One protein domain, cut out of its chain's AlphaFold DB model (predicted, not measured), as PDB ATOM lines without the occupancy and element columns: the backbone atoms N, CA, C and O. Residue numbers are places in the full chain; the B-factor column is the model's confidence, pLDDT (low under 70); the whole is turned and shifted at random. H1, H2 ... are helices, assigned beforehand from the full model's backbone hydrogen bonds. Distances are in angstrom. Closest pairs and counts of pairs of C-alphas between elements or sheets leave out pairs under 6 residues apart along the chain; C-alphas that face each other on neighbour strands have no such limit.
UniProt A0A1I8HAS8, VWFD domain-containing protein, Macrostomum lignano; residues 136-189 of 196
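What this domain is: This is residues 136 to 189 of the 196 residues of the protein "VWFD domain-containing protein" of Macrostomum lignano (UniProt A0A1I8HAS8). Picture a small up-and-down bundle of three helices, H1, H2 and H3, folded back twice through tight turns, with a looped stretch, residues 136 to 149, before H1. The outer end of H3 and the loop at Gly 148 lie at opposite ends of the long axis. You have 54 printed residues with three named helices, in the order H1, H2, H3, and no named strand; the class is all helix. The whole is compact, with a radius of gyration of the C-alphas of 10.2 A, and its outline is elongated, 32 by 19 by 17 A.

Where its parts are: Start at Phe 136, C-alpha (128.724, 72.319, 111.394), and pass through 14 residues with no named element. Find C-alpha 150 at (143.279, 83.166, 107.625); from there H1 runs through residues 150 to 160, 15.1 A long. Next comes H2, residues 164 to 173, 14.1 A. H3, residues 176 to 189, is the longest at 20.2 A and ends at C-alpha 189, (122.206, 68.635, 90.250).

How they stand to each other: In this bundle each helix runs against the one before it. H1 and H2 form a helical hairpin and touch, closest at the C-alphas of Ser 156 and Ile 167, 5.3 A apart, at a steep tilt of 43 degrees, opposite ways. H2 and H3 form another; the closest C-alphas, of Cys 166 and Gly 179, are 4.1 A apart, and the tilt of 35.3 degrees, opposite ways, is only just steep. H1 and H3 touch at a shallow tilt of 28 degrees, the same way, closest at the C-alphas of Ser 156 and Tyr 176, 7.1 A. In H1, H2 and H3 every O i to N i+4 pair is within hydrogen-bond range.

The domain as a whole: Look at Gly 148 and Glu 188 for the two C-alphas farthest apart, 32.7 A. The printed part has no cut, and both links between helices are tight. The mean pLDDT of the printed part is 91.5, and no printed residue is under 70.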
ATOM      1  N   PHE A 136     129.808  71.577 112.040       91.62
ATOM      2  CA  PHE A 136     128.724  72.319 111.394       91.62
ATOM      3  C   PHE A 136     129.257  73.572 110.711       91.62
ATOM      4  O   PHE A 136     130.290  74.116 111.120       91.62
ATOM      5  N   PHE A 137     128.543  74.048 109.693       92.38
ATOM      6  CA  PHE A 137     128.968  75.214 108.943       92.38
ATOM      7  C   PHE A 137     129.076  76.454 109.837       92.38
ATOM      8  O   PHE A 137     128.114  76.901 110.466       92.38
ATOM      9  N   ASN A 138     130.261  77.049 109.843       90.12
ATOM     10  CA  ASN A 138     130.598  78.281 110.523       90.12
ATOM     11  C   ASN A 138     131.686  78.998 109.713       90.12
ATOM     12  O   ASN A 138     132.858  78.622 109.747       90.12
ATOM     13  N   ASP A 139     131.288  80.044 108.998       86.94
ATOM     14  CA  ASP A 139     132.152  80.888 108.171       86.94
ATOM     15  C   ASP A 139     132.855  82.000 108.965       86.94
ATOM     16  O   ASP A 139     133.333  82.982 108.398       86.94
ATOM     17  N   SER A 140     132.963  81.861 110.286       91.69
ATOM     18  CA  SER A 140     133.868  82.696 111.064       91.69
ATOM     19  C   SER A 140     135.289  82.160 110.954       91.69
ATOM     20  O   SER A 140     135.540  80.978 111.189       91.69
ATOM     21  N   LEU A 141     136.253  83.056 110.727       92.38
ATOM     22  CA  LEU A 141     137.679  82.736 110.813       92.38
ATOM     23  C   LEU A 141     138.040  82.065 112.152       92.38
ATOM     24  O   LEU A 141     138.880  81.170 112.191       92.38
ATOM     25  N   SER A 142     137.410  82.481 113.254       94.00
ATOM     26  CA  SER A 142     137.638  81.897 114.583       94.00
ATOM     27  C   SER A 142     136.790  80.650 114.861       94.00
ATOM     28  O   SER A 142     136.890  80.082 115.946       94.00
ATOM     29  N   GLY A 143     135.907  80.268 113.935       91.81
ATOM     30  CA  GLY A 143     135.035  79.106 114.054       91.81
ATOM     31  C   GLY A 143     135.790  77.781 113.900       91.81
ATOM     32  O   GLY A 143     136.938  77.765 113.449       91.81
ATOM     33  N   PRO A 144     135.153  76.649 114.248       90.44
ATOM     34  CA  PRO A 144     135.789  75.330 114.233       90.44
ATOM     35  C   PRO A 144     136.250  74.880 112.839       90.44
ATOM     36  O   PRO A 144     137.214  74.131 112.746       90.44
ATOM     37  N   MET A 145     135.606  75.357 111.768       92.50
ATOM     38  CA  MET A 145     135.995  75.044 110.390       92.50
ATOM     39  C   MET A 145     137.369  75.605 110.011       92.50
ATOM     40  O   MET A 145     138.153  74.921 109.364       92.50
ATOM     41  N   PHE A 146     137.662  76.851 110.398       94.25
ATOM     42  CA  PHE A 146     138.890  77.539 109.988       94.25
ATOM     43  C   PHE A 146     139.943  77.602 111.090       94.25
ATOM     44  O   PHE A 146     141.124  77.723 110.780       94.25
ATOM     45  N   ALA A 147     139.545  77.523 112.363       92.75
ATOM     46  CA  ALA A 147     140.436  77.499 113.523       92.75
ATOM     47  C   ALA A 147     141.530  78.593 113.500       92.75
ATOM     48  O   ALA A 147     142.675  78.365 113.890       92.75
ATOM     49  N   GLY A 148     141.196  79.794 113.016       94.81
ATOM     50  CA  GLY A 148     142.118  80.926 112.889       94.81
ATOM     51  C   GLY A 148     143.015  80.905 111.644       94.81
ATOM     52  O   GLY A 148     143.839  81.805 111.477       94.81
ATOM     53  N   ASN A 149     142.866  79.927 110.749       95.62
ATOM     54  CA  ASN A 149     143.621  79.839 109.504       95.62
ATOM     55  C   ASN A 149     143.107  80.854 108.469       95.62
ATOM     56  O   ASN A 149     142.239  80.565 107.644       95.62
ATOM     57  N   SER A 150     143.672  82.062 108.508       96.38
ATOM     58  CA  SER A 150     143.279  83.166 107.625       96.38
ATOM     59  C   SER A 150     143.592  82.901 106.154       96.38
ATOM     60  O   SER A 150     142.868  83.381 105.286       96.38
ATOM     61  N   ALA A 151     144.628  82.112 105.860       96.00
ATOM     62  CA  ALA A 151     144.957  81.731 104.492       96.00
ATOM     63  C   ALA A 151     143.863  80.836 103.893       96.00
ATOM     64  O   ALA A 151     143.377  81.127 102.803       96.00
ATOM     65  N   LEU A 152     143.432  79.803 104.627       95.44
ATOM     66  CA  LEU A 152     142.369  78.897 104.184       95.44
ATOM     67  C   LEU A 152     141.016  79.611 104.080       95.44
ATOM     68  O   LEU A 152     140.295  79.404 103.111       95.44
ATOM     69  N   TYR A 153     140.707  80.493 105.034       95.69
ATOM     70  CA  TYR A 153     139.490  81.308 105.030       95.69
ATOM     71  C   TYR A 153     139.393  82.249 103.820       95.69
ATOM     72  O   TYR A 153     138.368  82.327 103.142       95.69
ATOM     73  N   ASN A 154     140.482  82.964 103.526       95.75
ATOM     74  CA  ASN A 154     140.522  83.875 102.385       95.75
ATOM     75  C   ASN A 154     140.493  83.101 101.061       95.75
ATOM     76  O   ASN A 154     139.808  83.518 100.129       95.75
ATOM     77  N   LEU A 155     141.199  81.968 100.987       95.25
ATOM     78  CA  LEU A 155     141.209  81.101  99.810       95.25
ATOM     79  C   LEU A 155     139.819  80.524  99.522       95.25
ATOM     80  O   LEU A 155     139.372  80.574  98.378       95.25
ATOM     81  N   SER A 156     139.126  80.008 100.543       95.69
ATOM     82  CA  SER A 156     137.780  79.456 100.375       95.69
ATOM     83  C   SER A 156     136.804  80.528  99.902       95.69
ATOM     84  O   SER A 156     136.088  80.309  98.930       95.69
ATOM     85  N   SER A 157     136.851  81.722 100.492       94.00
ATOM     86  CA  SER A 157     136.022  82.859 100.071       94.00
ATOM     87  C   SER A 157     136.323  83.299  98.634       94.00
ATOM     88  O   SER A 157     135.410  83.605  97.870       94.00
ATOM     89  N   GLN A 158     137.600  83.307  98.235       95.62
ATOM     90  CA  GLN A 158     138.020  83.684  96.885       95.62
ATOM     91  C   GLN A 158     137.524  82.696  95.821       95.62
ATOM     92  O   GLN A 158     137.136  83.118  94.733       95.62
ATOM     93  N   ILE A 159     137.572  81.397  96.113       94.69
ATOM     94  CA  ILE A 159     137.210  80.341  95.161       94.69
ATOM     95  C   ILE A 159     135.700  80.122  95.136       94.69
ATOM     96  O   ILE A 159     135.104  80.023  94.068       94.69
ATOM     97  N   CYS A 160     135.081  80.066  96.310       95.00
ATOM     98  CA  CYS A 160     133.696  79.648  96.456       95.00
ATOM     99  C   CYS A 160     132.691  80.805  96.435       95.00
ATOM    100  O   CYS A 160     131.492  80.571  96.271       95.00
ATOM    101  N   GLY A 161     133.140  82.050  96.637       92.75
ATOM    102  CA  GLY A 161     132.245  83.187  96.832       92.75
ATOM    103  C   GLY A 161     131.347  82.968  98.050       92.75
ATOM    104  O   GLY A 161     131.820  82.982  99.181       92.75
ATOM    105  N   THR A 162     130.050  82.760  97.815       90.62
ATOM    106  CA  THR A 162     129.038  82.509  98.859       90.62
ATOM    107  C   THR A 162     128.526  81.067  98.882       90.62
ATOM    108  O   THR A 162     127.568  80.772  99.597       90.62
ATOM    109  N   ASP A 163     129.100  80.171  98.076       92.31
ATOM    110  CA  ASP A 163     128.695  78.766  98.049       92.31
ATOM    111  C   ASP A 163     129.130  78.062  99.342       92.31
ATOM    112  O   ASP A 163     130.307  77.762  99.548       92.31
ATOM    113  N   ARG A 164     128.158  77.799 100.221       92.62
ATOM    114  CA  ARG A 164     128.388  77.177 101.531       92.62
ATOM    115  C   ARG A 164     128.982  75.776 101.422       92.62
ATOM    116  O   ARG A 164     129.859  75.452 102.215       92.62
ATOM    117  N   ALA A 165     128.529  74.958 100.472       91.00
ATOM    118  CA  ALA A 165     129.010  73.584 100.334       91.00
ATOM    119  C   ALA A 165     130.475  73.577  99.878       91.00
ATOM    120  O   ALA A 165     131.310  72.904 100.475       91.00
ATOM    121  N   CYS A 166     130.814  74.431  98.909       93.69
ATOM    122  CA  CYS A 166     132.196  74.637  98.487       93.69
ATOM    123  C   CYS A 166     133.084  75.131  99.638       93.69
ATOM    124  O   CYS A 166     134.135  74.550  99.895       93.69
ATOM    125  N   ILE A 167     132.661  76.178 100.365       95.44
ATOM    126  CA  ILE A 167     133.426  76.722 101.501       95.44
ATOM    127  C   ILE A 167     133.655  75.635 102.556       95.44
ATOM    128  O   ILE A 167     134.762  75.525 103.090       95.44
ATOM    129  N   PHE A 168     132.618  74.844 102.841       93.81
ATOM    130  CA  PHE A 168     132.685  73.740 103.786       93.81
ATOM    131  C   PHE A 168     133.719  72.701 103.385       93.81
ATOM    132  O   PHE A 168     134.603  72.399 104.182       93.81
ATOM    133  N   ASP A 169     133.660  72.213 102.151       92.31
ATOM    134  CA  ASP A 169     134.556  71.157 101.696       92.31
ATOM    135  C   ASP A 169     136.014  71.618 101.637       92.31
ATOM    136  O   ASP A 169     136.903  70.862 102.028       92.31
ATOM    137  N   ILE A 170     136.286  72.876 101.257       93.94
ATOM    138  CA  ILE A 170     137.645  73.439 101.343       93.94
ATOM    139  C   ILE A 170     138.123  73.477 102.796       93.94
ATOM    140  O   ILE A 170     139.263  73.109 103.074       93.94
ATOM    141  N   ALA A 171     137.279  73.917 103.731       93.94
ATOM    142  CA  ALA A 171     137.660  73.988 105.138       93.94
ATOM    143  C   ALA A 171     137.868  72.595 105.758       93.94
ATOM    144  O   ALA A 171     138.825  72.390 106.500       93.94
ATOM    145  N   ALA A 172     136.999  71.636 105.430       90.62
ATOM    146  CA  ALA A 172     137.021  70.283 105.975       90.62
ATOM    147  C   ALA A 172     138.163  69.427 105.408       90.62
ATOM    148  O   ALA A 172     138.712  68.589 106.121       90.62
ATOM    149  N   THR A 173     138.529  69.629 104.139       91.06
ATOM    150  CA  THR A 173     139.573  68.832 103.469       91.06
ATOM    151  C   THR A 173     140.922  69.538 103.378       91.06
ATOM    152  O   THR A 173     141.949  68.879 103.230       91.06
ATOM    153  N   GLY A 174     140.943  70.872 103.460       91.44
ATOM    154  CA  GLY A 174     142.126  71.683 103.171       91.44
ATOM    155  C   GLY A 174     142.491  71.739 101.683       91.44
ATOM    156  O   GLY A 174     143.543  72.284 101.345       91.44
ATOM    157  N   ASP A 175     141.654  71.194 100.797       92.12
ATOM    158  CA  ASP A 175     141.913  71.085  99.365       92.12
ATOM    159  C   ASP A 175     140.877  71.885  98.564       92.12
ATOM    160  O   ASP A 175     139.679  71.595  98.556       92.12
ATOM    161  N   TYR A 176     141.345  72.917  97.860       92.69
ATOM    162  CA  TYR A 176     140.459  73.781  97.088       92.69
ATOM    163  C   TYR A 176     139.811  73.082  95.889       92.69
ATOM    164  O   TYR A 176     138.729  73.480  95.456       92.69
ATOM    165  N   SER A 177     140.463  72.052  95.350       92.62
ATOM    166  CA  SER A 177     139.960  71.312  94.195       92.62
ATOM    167  C   SER A 177     138.710  70.502  94.546       92.62
ATOM    168  O   SER A 177     137.811  70.360  93.715       92.62
ATOM    169  N   VAL A 178     138.605  70.056  95.803       92.75
ATOM    170  CA  VAL A 178     137.409  69.413  96.355       92.75
ATOM    171  C   VAL A 178     136.241  70.397  96.356       92.75
ATOM    172  O   VAL A 178     135.194  70.091  95.795       92.75
ATOM    173  N   GLY A 179     136.441  71.615  96.873       93.00
ATOM    174  CA  GLY A 179     135.404  72.651  96.857       93.00
ATOM    175  C   GLY A 179     134.910  72.994  95.447       93.00
ATOM    176  O   GLY A 179     133.705  73.090  95.217       93.00
ATOM    177  N   GLN A 180     135.815  73.114  94.470       91.50
ATOM    178  CA  GLN A 180     135.439  73.359  93.068       91.50
ATOM    179  C   GLN A 180     134.634  72.203  92.457       91.50
ATOM    180  O   GLN A 180     133.697  72.421  91.679       91.50
ATOM    181  N   ALA A 181     134.980  70.964  92.805       89.94
ATOM    182  CA  ALA A 181     134.228  69.797  92.370       89.94
ATOM    183  C   ALA A 181     132.820  69.767  92.977       89.94
ATOM    184  O   ALA A 181     131.870  69.409  92.278       89.94
ATOM    185  N   THR A 182     132.669  70.210  94.226       90.06
ATOM    186  CA  THR A 182     131.367  70.374  94.882       90.06
ATOM    187  C   THR A 182     130.501  71.400  94.162       90.06
ATOM    188  O   THR A 182     129.367  71.076  93.824       90.06
ATOM    189  N   GLN A 183     131.040  72.573  93.804       88.81
ATOM    190  CA  GLN A 183     130.294  73.553  92.995       88.81
ATOM    191  C   GLN A 183     129.814  72.953  91.672       88.81
ATOM    192  O   GLN A 183     128.661  73.124  91.283       88.81
ATOM    193  N   THR A 184     130.697  72.218  90.991       86.50
ATOM    194  CA  THR A 184     130.373  71.567  89.717       86.50
ATOM    195  C   THR A 184     129.225  70.572  89.897       86.50
ATOM    196  O   THR A 184     128.247  70.619  89.154       86.50
ATOM    197  N   ALA A 185     129.292  69.723  90.926       82.88
ATOM    198  CA  ALA A 185     128.243  68.756  91.235       82.88
ATOM    199  C   ALA A 185     126.913  69.428  91.629       82.88
ATOM    200  O   ALA A 185     125.847  68.961  91.228       82.88
ATOM    201  N   SER A 186     126.952  70.538  92.376       81.06
ATOM    202  CA  SER A 186     125.757  71.317  92.723       81.06
ATOM    203  C   SER A 186     125.094  71.934  91.490       81.06
ATOM    204  O   SER A 186     123.867  71.896  91.378       81.06
ATOM    205  N   VAL A 187     125.884  72.444  90.540       81.00
ATOM    206  CA  VAL A 187     125.371  72.958  89.261       81.00
ATOM    207  C   VAL A 187     124.728  71.835  88.449       81.00
ATOM    208  O   VAL A 187     123.580  71.978  88.035       81.00
ATOM    209  N   GLU A 188     125.396  70.691  88.288       76.38
ATOM    210  CA  GLU A 188     124.833  69.529  87.582       76.38
ATOM    211  C   GLU A 188     123.529  69.022  88.222       76.38
ATOM    212  O   GLU A 188     122.588  68.650  87.524       76.38
ATOM    213  N   ALA A 189     123.435  69.015  89.556       73.00
ATOM    214  CA  ALA A 189     122.206  68.635  90.250       73.00
ATOM    215  C   ALA A 189     121.074  69.649  90.008       73.00
ATOM    216  O   ALA A 189     119.911  69.263  89.895       73.00
TER     217      ALA A 189